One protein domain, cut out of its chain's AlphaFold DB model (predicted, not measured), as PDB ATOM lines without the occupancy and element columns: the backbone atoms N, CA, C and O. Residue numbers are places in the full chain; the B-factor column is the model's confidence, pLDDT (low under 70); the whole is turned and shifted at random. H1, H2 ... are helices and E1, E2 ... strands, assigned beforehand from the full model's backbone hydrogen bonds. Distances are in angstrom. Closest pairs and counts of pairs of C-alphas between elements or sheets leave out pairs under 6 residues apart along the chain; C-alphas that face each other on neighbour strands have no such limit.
ATOM      1  N   PHE A  81     109.746 101.949  90.175       98.56
ATOM      2  CA  PHE A  81     108.851 100.818  89.955       98.56
ATOM      3  C   PHE A  81     109.075  99.788  91.060       98.56
ATOM      4  O   PHE A  81     110.045  99.024  91.028       98.56
ATOM      5  N   ASP A  82     108.093  99.674  91.954       97.56
ATOM      6  CA  ASP A  82     108.067  98.719  93.069       97.56
ATOM      7  C   ASP A  82     106.882  97.724  93.007       97.56
ATOM      8  O   ASP A  82     106.844  96.766  93.775       97.56
ATOM      9  N   GLY A  83     105.927  97.928  92.092       97.38
ATOM     10  CA  GLY A  83     104.706  97.124  91.954       97.38
ATOM     11  C   GLY A  83     104.838  95.824  91.143       97.38
ATOM     12  O   GLY A  83     105.903  95.213  91.051       97.38
ATOM     13  N   ILE A  84     103.735  95.385  90.529       98.06
ATOM     14  CA  ILE A  84     103.654  94.177  89.691       98.06
ATOM     15  C   ILE A  84     103.049  94.520  88.326       98.06
ATOM     16  O   ILE A  84     101.939  95.042  88.247       98.06
ATOM     17  N   LEU A  85     103.734  94.148  87.244       98.44
ATOM     18  CA  LEU A  85     103.258  94.316  85.873       98.44
ATOM     19  C   LEU A  85     103.175  92.970  85.146       98.44
ATOM     20  O   LEU A  85     104.190  92.311  84.901       98.44
ATOM     21  N   LYS A  86     101.959  92.588  84.750       98.25
ATOM     22  CA  LYS A  86     101.703  91.453  83.860       98.25
ATOM     23  C   LYS A  86     101.686  91.895  82.399       98.25
ATOM     24  O   LYS A  86     100.873  92.738  82.020       98.25
ATOM     25  N   THR A  87     102.589  91.334  81.596       97.56
ATOM     26  CA  THR A  87     102.786  91.700  80.184       97.56
ATOM     27  C   THR A  87     101.959  90.828  79.244       97.56
ATOM     28  O   THR A  87     101.964  89.598  79.385       97.56
ATOM     29  N   GLY A  88     101.382  91.457  78.225       92.81
ATOM     30  CA  GLY A  88     100.581  90.819  77.188       92.81
ATOM     31  C   GLY A  88     101.332  90.520  75.888       92.81
ATOM     32  O   GLY A  88     102.567  90.516  75.824       92.81
ATOM     33  N   THR A  89     100.571  90.263  74.821       94.00
ATOM     34  CA  THR A  89     101.084  89.953  73.474       94.00
ATOM     35  C   THR A  89     100.645  90.993  72.431       94.00
ATOM     36  O   THR A  89      99.627  91.649  72.594       94.00
ATOM     37  N   PRO A  90     101.365  91.176  71.311       95.62
ATOM     38  CA  PRO A  90     102.677  90.623  70.980       95.62
ATOM     39  C   PRO A  90     103.856  91.301  71.692       95.62
ATOM     40  O   PRO A  90     104.970  90.784  71.602       95.62
ATOM     41  N   HIS A  91     103.661  92.453  72.336       96.25
ATOM     42  CA  HIS A  91     104.781  93.295  72.749       96.25
ATOM     43  C   HIS A  91     104.461  94.200  73.946       96.25
ATOM     44  O   HIS A  91     103.388  94.793  74.016       96.25
ATOM     45  N   THR A  92     105.429  94.365  74.846       98.50
ATOM     46  CA  THR A  92     105.392  95.338  75.942       98.50
ATOM     47  C   THR A  92     106.700  96.130  76.016       98.50
ATOM     48  O   THR A  92     107.773  95.534  76.073       98.50
ATOM     49  N   ASP A  93     106.603  97.460  76.073       98.62
ATOM     50  CA  ASP A  93     107.728  98.372  76.334       98.62
ATOM     51  C   ASP A  93     107.543  99.081  77.677       98.62
ATOM     52  O   ASP A  93     106.488  99.664  77.935       98.62
ATOM     53  N   ILE A  94     108.582  99.084  78.508       98.81
ATOM     54  CA  ILE A  94     108.564  99.705  79.835       98.81
ATOM     55  C   ILE A  94     109.762 100.643  79.972       98.81
ATOM     56  O   ILE A  94     110.911 100.251  79.755       98.81
ATOM     57  N   TYR A  95     109.490 101.878  80.376       98.88
ATOM     58  CA  TYR A  95     110.491 102.844  80.810       98.88
ATOM     59  C   TYR A  95     110.308 103.156  82.296       98.88
ATOM     60  O   TYR A  95     109.188 103.407  82.736       98.88
ATOM     61  N   VAL A  96     111.413 103.157  83.042       98.88
ATOM     62  CA  VAL A  96     111.489 103.500  84.465       98.88
ATOM     63  C   VAL A  96     112.581 104.554  84.652       98.88
ATOM     64  O   VAL A  96     113.764 104.279  84.424       98.88
ATOM     65  N   GLY A  97     112.191 105.764  85.050       98.75
ATOM     66  CA  GLY A  97     113.100 106.879  85.333       98.75
ATOM     67  C   GLY A  97     113.849 106.724  86.661       98.75
ATOM     68  O   GLY A  97     114.971 107.212  86.800       98.75
ATOM     69  N   GLY A  98     113.268 105.995  87.615       98.44
ATOM     70  CA  GLY A  98     113.874 105.661  88.902       98.44
ATOM     71  C   GLY A  98     114.478 104.257  88.959       98.44
ATOM     72  O   GLY A  98     115.012 103.724  87.981       98.44
ATOM     73  N   ASN A  99     114.416 103.667  90.147       98.62
ATOM     74  CA  ASN A  99     114.855 102.310  90.438       98.62
ATOM     75  C   ASN A  99     113.769 101.284  90.104       98.62
ATOM     76  O   ASN A  99     112.575 101.570  90.145       98.62
ATOM     77  N   PHE A 100     114.194 100.058  89.828       98.69
ATOM     78  CA  PHE A 100     113.327  98.918  89.581       98.69
ATOM     79  C   PHE A 100     113.528  97.846  90.660       98.69
ATOM     80  O   PHE A 100     114.548  97.149  90.683       98.69
ATOM     81  N   HIS A 101     112.523  97.694  91.524       97.50
ATOM     82  CA  HIS A 101     112.444  96.647  92.549       97.50
ATOM     83  C   HIS A 101     111.208  95.752  92.411       97.50
ATOM     84  O   HIS A 101     111.128  94.732  93.094       97.50
ATOM     85  N   GLY A 102     110.262  96.124  91.546       97.00
ATOM     86  CA  GLY A 102     109.026  95.384  91.335       97.00
ATOM     87  C   GLY A 102     109.182  94.101  90.520       97.00
ATOM     88  O   GLY A 102     110.278  93.584  90.279       97.00
ATOM     89  N   GLU A 103     108.044  93.581  90.069       97.94
ATOM     90  CA  GLU A 103     107.959  92.331  89.321       97.94
ATOM     91  C   GLU A 103     107.376  92.542  87.927       97.94
ATOM     92  O   GLU A 103     106.339  93.180  87.755       97.94
ATOM     93  N   ILE A 104     108.026  91.946  86.929       98.44
ATOM     94  CA  ILE A 104     107.514  91.845  85.563       98.44
ATOM     95  C   ILE A 104     107.394  90.360  85.237       98.44
ATOM     96  O   ILE A 104     108.363  89.607  85.372       98.44
ATOM     97  N   LEU A 105     106.205  89.941  84.820       97.50
ATOM     98  CA  LEU A 105     105.900  88.560  84.467       97.50
ATOM     99  C   LEU A 105     104.900  88.519  83.305       97.50
ATOM    100  O   LEU A 105     104.136  89.465  83.123       97.50
ATOM    101  N   PRO A 106     104.878  87.459  82.490       96.38
ATOM    102  CA  PRO A 106     103.864  87.326  81.457       96.38
ATOM    103  C   PRO A 106     102.496  87.020  82.066       96.38
ATOM    104  O   PRO A 106     102.422  86.356  83.100       96.38
ATOM    105  N   ASP A 107     101.422  87.455  81.405       93.75
ATOM    106  CA  ASP A 107     100.078  86.998  81.768       93.75
ATOM    107  C   ASP A 107      99.910  85.494  81.476       93.75
ATOM    108  O   ASP A 107      99.674  84.701  82.386       93.75
ATOM    109  N   GLU A 108     100.168  85.079  80.230       90.06
ATOM    110  CA  GLU A 108     100.207  83.660  79.848       90.06
ATOM    111  C   GLU A 108     101.606  83.200  79.419       90.06
ATOM    112  O   GLU A 108     102.159  82.227  79.939       90.06
ATOM    113  N   LYS A 109     102.186  83.871  78.416       89.00
ATOM    114  CA  LYS A 109     103.482  83.525  77.816       89.00
ATOM    115  C   LYS A 109     104.279  84.780  77.503       89.00
ATOM    116  O   LYS A 109     103.740  85.749  76.980       89.00
ATOM    117  N   GLY A 110     105.585  84.726  77.755       87.44
ATOM    118  CA  GLY A 110     106.484  85.830  77.447       87.44
ATOM    119  C   GLY A 110     106.610  86.075  75.939       87.44
ATOM    120  O   GLY A 110     107.060  85.211  75.178       87.44
ATOM    121  N   ALA A 111     106.233  87.275  75.507       93.62
ATOM    122  CA  ALA A 111     106.311  87.720  74.119       93.62
ATOM    123  C   ALA A 111     107.576  88.562  73.878       93.62
ATOM    124  O   ALA A 111     108.676  88.104  74.193       93.62
ATOM    125  N   LEU A 112     107.442  89.750  73.289       96.56
ATOM    126  CA  LEU A 112     108.522  90.725  73.159       96.56
ATOM    127  C   LEU A 112     108.466  91.706  74.338       96.56
ATOM    128  O   LEU A 112     107.422  92.315  74.568       96.56
ATOM    129  N   LEU A 113     109.570  91.853  75.068       98.06
ATOM    130  CA  LEU A 113     109.692  92.760  76.208       98.06
ATOM    131  C   LEU A 113     110.898  93.690  76.041       98.06
ATOM    132  O   LEU A 113     112.040  93.227  75.968       98.06
ATOM    133  N   GLY A 114     110.639  94.995  76.034       98.50
ATOM    134  CA  GLY A 114     111.637  96.049  76.181       98.50
ATOM    135  C   GLY A 114     111.584  96.662  77.582       98.50
ATOM    136  O   GLY A 114     110.511  97.012  78.070       98.50
ATOM    137  N   LEU A 115     112.738  96.806  78.233       98.81
ATOM    138  CA  LEU A 115     112.854  97.445  79.546       98.81
ATOM    139  C   LEU A 115     113.991  98.471  79.560       98.81
ATOM    140  O   LEU A 115     115.145  98.154  79.295       98.81
ATOM    141  N   THR A 116     113.698  99.709  79.930       98.88
ATOM    142  CA  THR A 116     114.726 100.711  80.232       98.88
ATOM    143  C   THR A 116     114.593 101.136  81.680       98.88
ATOM    144  O   THR A 116     113.523 101.574  82.083       98.88
ATOM    145  N   VAL A 117     115.681 101.031  82.441       98.81
ATOM    146  CA  VAL A 117     115.761 101.516  83.822       98.81
ATOM    147  C   VAL A 117     116.901 102.518  83.896       98.81
ATOM    148  O   VAL A 117     118.051 102.172  83.618       98.81
ATOM    149  N   VAL A 118     116.592 103.767  84.232       98.62
ATOM    150  CA  VAL A 118     117.599 104.826  84.389       98.62
ATOM    151  C   VAL A 118     118.330 104.693  85.723       98.62
ATOM    152  O   VAL A 118     119.544 104.894  85.765       98.62
ATOM    153  N   GLY A 119     117.620 104.327  86.790       98.19
ATOM    154  CA  GLY A 119     118.189 104.089  88.112       98.19
ATOM    155  C   GLY A 119     118.764 102.683  88.285       98.19
ATOM    156  O   GLY A 119     119.352 102.093  87.372       98.19
ATOM    157  N   PHE A 120     118.624 102.160  89.501       98.50
ATOM    158  CA  PHE A 120     119.132 100.851  89.886       98.50
ATOM    159  C   PHE A 120     118.177  99.719  89.497       98.50
ATOM    160  O   PHE A 120     116.988  99.778  89.799       98.50
ATOM    161  N   ALA A 121     118.711  98.645  88.918       98.50
ATOM    162  CA  ALA A 121     118.048  97.346  88.836       98.50
ATOM    163  C   ALA A 121     119.030  96.240  89.229       98.50
ATOM    164  O   ALA A 121     120.140  96.166  88.694       98.50
ATOM    165  N   SER A 122     118.618  95.352  90.136       97.44
ATOM    166  CA  SER A 122     119.466  94.225  90.533       97.44
ATOM    167  C   SER A 122     119.564  93.176  89.424       97.44
ATOM    168  O   SER A 122     118.588  92.879  88.723       97.44
ATOM    169  N   GLN A 123     120.723  92.538  89.316       95.25
ATOM    170  CA  GLN A 123     120.938  91.399  88.434       95.25
ATOM    171  C   GLN A 123     120.003  90.233  88.784       95.25
ATOM    172  O   GLN A 123     119.598  89.468  87.906       95.25
ATOM    173  N   HIS A 124     119.623  90.098  90.057       95.50
ATOM    174  CA  HIS A 124     118.631  89.118  90.486       95.50
ATOM    175  C   HIS A 124     117.265  89.364  89.824       95.50
ATOM    176  O   HIS A 124     116.714  88.444  89.219       95.50
ATOM    177  N   SER A 125     116.752  90.599  89.852       96.81
ATOM    178  CA  SER A 125     115.470  90.958  89.227       96.81
ATOM    179  C   SER A 125     115.478  90.704  87.716       96.81
ATOM    180  O   SER A 125     114.536  90.129  87.175       96.81
ATOM    181  N   LEU A 126     116.571  91.049  87.031       96.44
ATOM    182  CA  LEU A 126     116.715  90.829  85.584       96.44
ATOM    183  C   LEU A 126     116.758  89.335  85.229       96.44
ATOM    184  O   LEU A 126     116.141  88.902  84.253       96.44
ATOM    185  N   ASN A 127     117.434  88.525  86.049       94.06
ATOM    186  CA  ASN A 127     117.441  87.074  85.882       94.06
ATOM    187  C   ASN A 127     116.060  86.450  86.108       94.06
ATOM    188  O   ASN A 127     115.690  85.552  85.353       94.06
ATOM    189  N   ARG A 128     115.272  86.948  87.071       94.56
ATOM    190  CA  ARG A 128     113.882  86.501  87.255       94.56
ATOM    191  C   ARG A 128     113.047  86.731  85.993       94.56
ATOM    192  O   ARG A 128     112.348  85.819  85.564       94.56
ATOM    193  N   ILE A 129     113.169  87.903  85.358       95.62
ATOM    194  CA  ILE A 129     112.467  88.208  84.098       95.62
ATOM    195  C   ILE A 129     112.912  87.252  82.982       95.62
ATOM    196  O   ILE A 129     112.078  86.660  82.292       95.62
ATOM    197  N   LYS A 130     114.229  87.046  82.837       91.31
ATOM    198  CA  LYS A 130     114.810  86.087  81.881       91.31
ATOM    199  C   LYS A 130     114.213  84.683  82.043       91.31
ATOM    200  O   LYS A 130     113.977  84.000  81.045       91.31
ATOM    201  N   ASP A 131     113.975  84.241  83.273       91.25
ATOM    202  CA  ASP A 131     113.517  82.880  83.564       91.25
ATOM    203  C   ASP A 131     112.060  82.611  83.151       91.25
ATOM    204  O   ASP A 131     111.697  81.447  82.948       91.25
ATOM    205  N   TYR A 132     111.270  83.657  82.882       91.62
ATOM    206  CA  TYR A 132     109.953  83.541  82.240       91.62
ATOM    207  C   TYR A 132     110.016  83.225  80.735       91.62
ATOM    208  O   TYR A 132     108.985  82.955  80.122       91.62
ATOM    209  N   ASN A 133     111.215  83.174  80.143       88.25
ATOM    210  CA  ASN A 133     111.467  82.759  78.759       88.25
ATOM    211  C   ASN A 133     110.653  83.554  77.729       88.25
ATOM    212  O   ASN A 133     109.991  82.976  76.863       88.25
ATOM    213  N   TYR A 134     110.727  84.883  77.808       91.75
ATOM    214  CA  TYR A 134     110.214  85.751  76.754       91.75
ATOM    215  C   TYR A 134     110.788  85.357  75.390       91.75
ATOM    216  O   TYR A 134     111.936  84.917  75.278       91.75
ATOM    217  N   THR A 135     109.991  85.509  74.331       92.31
ATOM    218  CA  THR A 135     110.487  85.316  72.960       92.31
ATOM    219  C   THR A 135     111.672  86.247  72.710       92.31
ATOM    220  O   THR A 135     112.703  85.804  72.199       92.31
ATOM    221  N   GLN A 136     111.547  87.507  73.137       92.62
ATOM    222  CA  GLN A 136     112.671  88.426  73.272       92.62
ATOM    223  C   GLN A 136     112.537  89.242  74.555       92.62
ATOM    224  O   GLN A 136     111.461  89.757  74.842       92.62
ATOM    225  N   PHE A 137     113.638  89.400  75.279       95.25
ATOM    226  CA  PHE A 137     113.766  90.351  76.377       95.25
ATOM    227  C   PHE A 137     115.020  91.185  76.150       95.25
ATOM    228  O   PHE A 137     116.134  90.655  76.177       95.25
ATOM    229  N   HIS A 138     114.846  92.486  75.940       96.69
ATOM    230  CA  HIS A 138     115.951  93.427  75.855       96.69
ATOM    231  C   HIS A 138     115.856  94.471  76.956       96.69
ATOM    232  O   HIS A 138     114.785  95.039  77.171       96.69
ATOM    233  N   ALA A 139     116.979  94.754  77.622       98.12
ATOM    234  CA  ALA A 139     117.016  95.831  78.602       98.12
ATOM    235  C   ALA A 139     118.247  96.744  78.531       98.12
ATOM    236  O   ALA A 139     119.345  96.320  78.168       98.12
ATOM    237  N   SER A 140     118.060  98.003  78.923       98.50
ATOM    238  CA  SER A 140     119.130  98.972  79.172       98.50
ATOM    239  C   SER A 140     119.056  99.441  80.616       98.50
ATOM    240  O   SER A 140     118.076 100.074  81.002       98.50
ATOM    241  N   ILE A 141     120.106  99.167  81.387       98.62
ATOM    242  CA  ILE A 141     120.157  99.404  82.829       98.62
ATOM    243  C   ILE A 141     121.214 100.460  83.141       98.62
ATOM    244  O   ILE A 141     122.387 100.309  82.785       98.62
ATOM    245  N   GLY A 142     120.793 101.538  83.798       98.12
ATOM    246  CA  GLY A 142     121.674 102.609  84.245       98.12
ATOM    247  C   GLY A 142     122.657 102.118  85.299       98.12
ATOM    248  O   GLY A 142     123.865 102.159  85.067       98.12
ATOM    249  N   ILE A 143     122.148 101.613  86.425       98.25
ATOM    250  CA  ILE A 143     122.966 101.152  87.553       98.25
ATOM    251  C   ILE A 143     122.568  99.721  87.939       98.25
ATOM    252  O   ILE A 143     121.385  99.397  88.007       98.25
ATOM    253  N   SER A 144     123.539  98.852  88.214       97.81
ATOM    254  CA  SER A 144     123.285  97.489  88.706       97.81
ATOM    255  C   SER A 144     124.306  97.060  89.761       97.81
ATOM    256  O   SER A 144     125.273  97.766  90.022       97.81
ATOM    257  N   ASP A 145     124.089  95.913  90.392       96.69
ATOM    258  CA  ASP A 145     124.985  95.268  91.365       96.69
ATOM    259  C   ASP A 145     126.058  94.386  90.697       96.69
ATOM    260  O   ASP A 145     126.701  93.566  91.350       96.69
ATOM    261  N   VAL A 146     126.243  94.552  89.388       95.19
ATOM    262  CA  VAL A 146     127.259  93.881  88.577       95.19
ATOM    263  C   VAL A 146     128.016  94.891  87.721       95.19
ATOM    264  O   VAL A 146     127.504  95.970  87.408       95.19
ATOM    265  N   ALA A 147     129.221  94.510  87.295       95.25
ATOM    266  CA  ALA A 147     130.084  95.329  86.451       95.25
ATOM    267  C   ALA A 147     129.387  95.800  85.153       95.25
ATOM    268  O   ALA A 147     128.544  95.078  84.604       95.25
ATOM    269  N   PRO A 148     129.759  96.959  84.586       96.69
ATOM    270  CA  PRO A 148     129.253  97.393  83.288       96.69
ATOM    271  C   PRO A 148     129.539  96.375  82.181       96.69
ATOM    272  O   PRO A 148     130.604  95.759  82.141       96.69
ATOM    273  N   GLY A 149     128.608  96.216  81.243       95.00
ATOM    274  CA  GLY A 149     128.779  95.286  80.131       95.00
ATOM    275  C   GLY A 149     127.475  94.739  79.573       95.00
ATOM    276  O   GLY A 149     126.386  95.226  79.877       95.00
ATOM    277  N   LEU A 150     127.603  93.724  78.720       94.06
ATOM    278  CA  LEU A 150     126.477  93.014  78.123       94.06
ATOM    279  C   LEU A 150     126.245  91.702  78.860       94.06
ATOM    280  O   LEU A 150     127.172  90.932  79.097       94.06
ATOM    281  N   TYR A 151     124.985  91.457  79.185       92.12
ATOM    282  CA  TYR A 151     124.531  90.313  79.946       92.12
ATOM    283  C   TYR A 151     123.424  89.567  79.197       92.12
ATOM    284  O   TYR A 151     122.672  90.186  78.442       92.12
ATOM    285  N   PRO A 152     123.288  88.255  79.426       88.06
ATOM    286  CA  PRO A 152     124.251  87.417  80.148       88.06
ATOM    287  C   PRO A 152     125.602  87.336  79.406       88.06
ATOM    288  O   PRO A 152     125.657  87.496  78.192       88.06
ATOM    289  N   GLN A 153     126.696  87.155  80.156       77.19
ATOM    290  CA  GLN A 153     128.077  87.203  79.630       77.19
ATOM    291  C   GLN A 153     128.382  86.067  78.646       77.19
ATOM    292  O   GLN A 153     129.185  86.207  77.729       77.19
ATOM    293  N   THR A 154     127.727  84.929  78.840       69.56
ATOM    294  CA  THR A 154     127.675  83.850  77.862       69.56
ATOM    295  C   THR A 154     126.370  83.963  77.108       69.56
ATOM    296  O   THR A 154     125.337  84.201  77.740       69.56
ATOM    297  N   ASP A 155     126.398  83.717  75.801       57.12
ATOM    298  CA  ASP A 155     125.174  83.653  75.018       57.12
ATOM    299  C   ASP A 155     124.171  82.688  75.672       57.12
ATOM    300  O   ASP A 155     124.357  81.468  75.702       57.12
ATOM    301  N   TYR A 156     123.100  83.244  76.236       54.53
ATOM    302  CA  TYR A 156     122.032  82.460  76.831       54.53
ATOM    303  C   TYR A 156     121.020  82.134  75.745       54.53
ATOM    304  O   TYR A 156     120.072  82.879  75.497       54.53
ATOM    305  N   TYR A 157     121.235  80.996  75.092       53.38
ATOM    306  CA  TYR A 157     120.254  80.396  74.203       53.38
ATOM    307  C   TYR A 157     119.476  79.337  74.973       53.38
ATOM    308  O   TYR A 157     119.996  78.259  75.268       53.38
ATOM    309  N   ARG A 158     118.204  79.612  75.274       56.97
ATOM    310  CA  ARG A 158     117.281  78.573  75.734       56.97
ATOM    311  C   ARG A 158     116.252  78.300  74.650       56.97
ATOM    312  O   ARG A 158     115.494  79.181  74.243       56.97
ATOM    313  N   ARG A 159     116.228  77.050  74.187       52.56
ATOM    314  CA  ARG A 159     115.165  76.547  73.319       52.56
ATOM    315  C   ARG A 159     113.899  76.426  74.163       52.56
ATOM    316  O   ARG A 159     113.848  75.622  75.090       52.56
ATOM    317  N   ILE A 160     112.903  77.246  73.864       58.34
ATOM    318  CA  ILE A 160     111.532  77.076  74.354       58.34
ATOM    319  C   ILE A 160     110.825  76.144  73.371       58.34
ATOM    320  O   ILE A 160     111.178  76.138  72.196       58.34
ATOM    321  N   SER A 161     109.881  75.331  73.851       51.25
ATOM    322  CA  SER A 161     109.259  74.185  73.150       51.25
ATOM    323  C   SER A 161     109.257  74.248  71.612       51.25
ATOM    324  O   SER A 161     109.719  73.301  70.980       51.25
ATOM    325  N   ASN A 162     108.842  75.376  71.016       55.56
ATOM    326  CA  ASN A 162     108.770  75.558  69.561       55.56
ATOM    327  C   ASN A 162     109.560  76.769  68.991       55.56
ATOM    328  O   ASN A 162     109.406  77.064  67.807       55.56
ATOM    329  N   ARG A 163     110.356  77.509  69.788       62.56
ATOM    330  CA  ARG A 163     111.073  78.746  69.376       62.56
ATOM    331  C   ARG A 163     112.387  78.958  70.150       62.56
ATOM    332  O   ARG A 163     112.704  78.228  71.085       62.56
ATOM    333  N   ASN A 164     113.148  79.982  69.774       70.69
ATOM    334  CA  ASN A 164     114.298  80.452  70.545       70.69
ATOM    335  C   ASN A 164     113.874  81.638  71.425       70.69
ATOM    336  O   ASN A 164     113.164  82.521  70.945       70.69
ATOM    337  N   SER A 165     114.296  81.641  72.690       81.81
ATOM    338  CA  SER A 165     114.227  82.807  73.578       81.81
ATOM    339  C   SER A 165     115.536  83.584  73.463       81.81
ATOM    340  O   SER A 165     116.608  82.989  73.603       81.81
ATOM    341  N   TYR A 166     115.451  84.888  73.196       86.75
ATOM    342  CA  TYR A 166     116.608  85.780  73.099       86.75
ATOM    343  C   TYR A 166     116.538  86.835  74.198       86.75
ATOM    344  O   TYR A 166     115.741  87.764  74.118       86.75
ATOM    345  N   ASN A 167     117.373  86.695  75.225       90.56
ATOM    346  CA  ASN A 167     117.369  87.604  76.369       90.56
ATOM    347  C   ASN A 167     118.731  88.279  76.489       90.56
ATOM    348  O   ASN A 167     119.746  87.586  76.592       90.56
ATOM    349  N   ARG A 168     118.760  89.612  76.486       93.06
ATOM    350  CA  ARG A 168     119.995  90.389  76.601       93.06
ATOM    351  C   ARG A 168     119.756  91.728  77.285       93.06
ATOM    352  O   ARG A 168     118.799  92.417  76.972       93.06
ATOM    353  N   TRP A 169     120.664  92.152  78.150       95.69
ATOM    354  CA  TRP A 169     120.647  93.501  78.703       95.69
ATOM    355  C   TRP A 169     122.036  94.114  78.762       95.69
ATOM    356  O   TRP A 169     123.040  93.404  78.800       95.69
ATOM    357  N   CYS A 170     122.103  95.441  78.743       97.25
ATOM    358  CA  CYS A 170     123.330  96.172  79.026       97.25
ATOM    359  C   CYS A 170     123.252  96.842  80.399       97.25
ATOM    360  O   CYS A 170     122.199  97.340  80.794       97.25
ATOM    361  N   VAL A 171     124.379  96.868  81.102       97.81
ATOM    362  CA  VAL A 171     124.580  97.620  82.344       97.81
ATOM    363  C   VAL A 171     125.603  98.712  82.063       97.81
ATOM    364  O   VAL A 171     126.667  98.425  81.509       97.81
ATOM    365  N   ARG A 172     125.282  99.960  82.417       96.88
ATOM    366  CA  ARG A 172     126.168 101.115  82.191       96.88
ATOM    367  C   ARG A 172     127.123 101.361  83.353       96.88
ATOM    368  O   ARG A 172     128.291 101.644  83.111       96.88
ATOM    369  N   THR A 173     126.632 101.226  84.580       96.56
ATOM    370  CA  THR A 173     127.378 101.553  85.797       96.56
ATOM    371  C   THR A 173     127.147 100.487  86.867       96.56
ATOM    372  O   THR A 173     126.027 100.020  87.060       96.56
ATOM    373  N   GLU A 174     128.204 100.114  87.583       95.12
ATOM    374  CA  GLU A 174     128.111  99.276  88.781       95.12
ATOM    375  C   GLU A 174     127.876 100.152  90.014       95.12
ATOM    376  O   GLU A 174     128.479 101.220  90.162       95.12
ATOM    377  N   ARG A 175     126.994  99.711  90.910       92.00
ATOM    378  CA  ARG A 175     126.732 100.376  92.181       92.00
ATOM    379  C   ARG A 175     127.973 100.264  93.059       92.00
ATOM    380  O   ARG A 175     128.346  99.173  93.476       92.00
ATOM    381  N   GLN A 176     128.576 101.403  93.380       84.94
ATOM    382  CA  GLN A 176     129.661 101.436  94.353       84.94
ATOM    383  C   GLN A 176     129.120 101.150  95.766       84.94
ATOM    384  O   GLN A 176     127.993 101.558  96.078       84.94
ATOM    385  N   PRO A 177     129.890 100.457  96.626       72.19
ATOM    386  CA  PRO A 177     129.560 100.347  98.040       72.19
ATOM    387  C   PRO A 177     129.429 101.751  98.634       72.19
ATOM    388  O   PRO A 177     130.241 102.625  98.336       72.19
ATOM    389  N   VAL A 178     128.400 101.973  99.448       69.94
ATOM    390  CA  VAL A 178     128.311 103.203 100.243       69.94
ATOM    391  C   VAL A 178     129.289 103.039 101.406       69.94
ATOM    392  O   VAL A 178     129.138 102.086 102.172       69.94
ATOM    393  N   GLU A 179     130.306 103.902 101.473       42.75
ATOM    394  CA  GLU A 179     131.241 104.003 102.610       42.75
ATOM    395  C   GLU A 179     130.553 104.505 103.887       42.75
ATOM    396  O   GLU A 179     129.652 105.374 103.783       42.75
TER     397      GLU A 179
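This is residues 81 to 179 of the 179 residues of an uncharacterized protein of Gimesia chilikensis (UniProt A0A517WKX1). The domain is a flat slab built on one twisted sheet, in which the parallel strands E2, E4, E5 and E8 run side by side and the short E6 and E7 join along the far side of E8. Over one face of this sheet runs the single helix H1, and the small parallel pair E1 and E3 stands on that same side, with E3 next to H1. The printed part has 99 residues with one named helix and eight named strands: along the chain come first the strands E1 to E4, then H1, then the strands E5 to E8; the larger sheet is branched and mixed, with E8 having three neighbours, E5, E6 and E7, and the class is mostly strand. It is compact, with a radius of gyration of the C-alphas of 13.2 A, and flat, with spans of 48 by 30 by 16 A.

Begin with E8, residues 163 to 174, the longest strand: find C-alpha 163 at (111.073, 78.746, 69.376) and follow it 33.0 A to C-alpha 174 at (128.111, 99.276, 88.781). Beside it look for E5, residues 136 to 144, 20.8 A long, which bends by 72 degrees at residue 141. Next come E4, residues 112 to 120, 22.2 A long, with a bend of 57 degrees at residue 117, and E2, residues 91 to 96, 16.9 A long. E6 is residues 149 to 151 and E7 is residues 157 to 160. E1, residues 84 to 87, begins at C-alpha 84 at (103.654, 94.177, 89.691); E3 is residues 103 to 106. H1, residues 123 to 131, is 12.3 A long.

Start at E8: E5 lies on one side of it, E6 and E7 on the other side. E5 and E8 are parallel, with N 141 and O 170 2.8 A apart. E6 is antiparallel to E8, with N 151 and O 169 at 2.8 A; E7 and E8 form a hairpin, with N 163 and O 160 at 2.9 A. Beyond E5, E4 is parallel to it, with N 113 and O 136 at 2.8 A, and E2 is parallel to E4, with N 96 and O 116 at 2.8 A. E4, H1 and E5 make a strand-helix-strand unit, two parallel neighbour strands with a helix between, its crossover right-handed. H1 is on the sheet at a height of 8.7 A, over E8 and along the strands, at 8 degrees to E8 on the local plane; every O i to N i+4 pair in H1 is within hydrogen-bond range. The closest C-alphas of E3 and H1, Ile 104 and Ile 129, are 6.3 A apart. E1 and E3 are parallel, with N 85 and O 103 at 2.8 A.

The two C-alphas farthest apart, Asn 162 and Glu 179, are 49.1 A apart. The printed part has no cut and no long link. Look for low confidence, under 70, at residues 154 to 163 and 178 to 179; E7 has a mean pLDDT of 55.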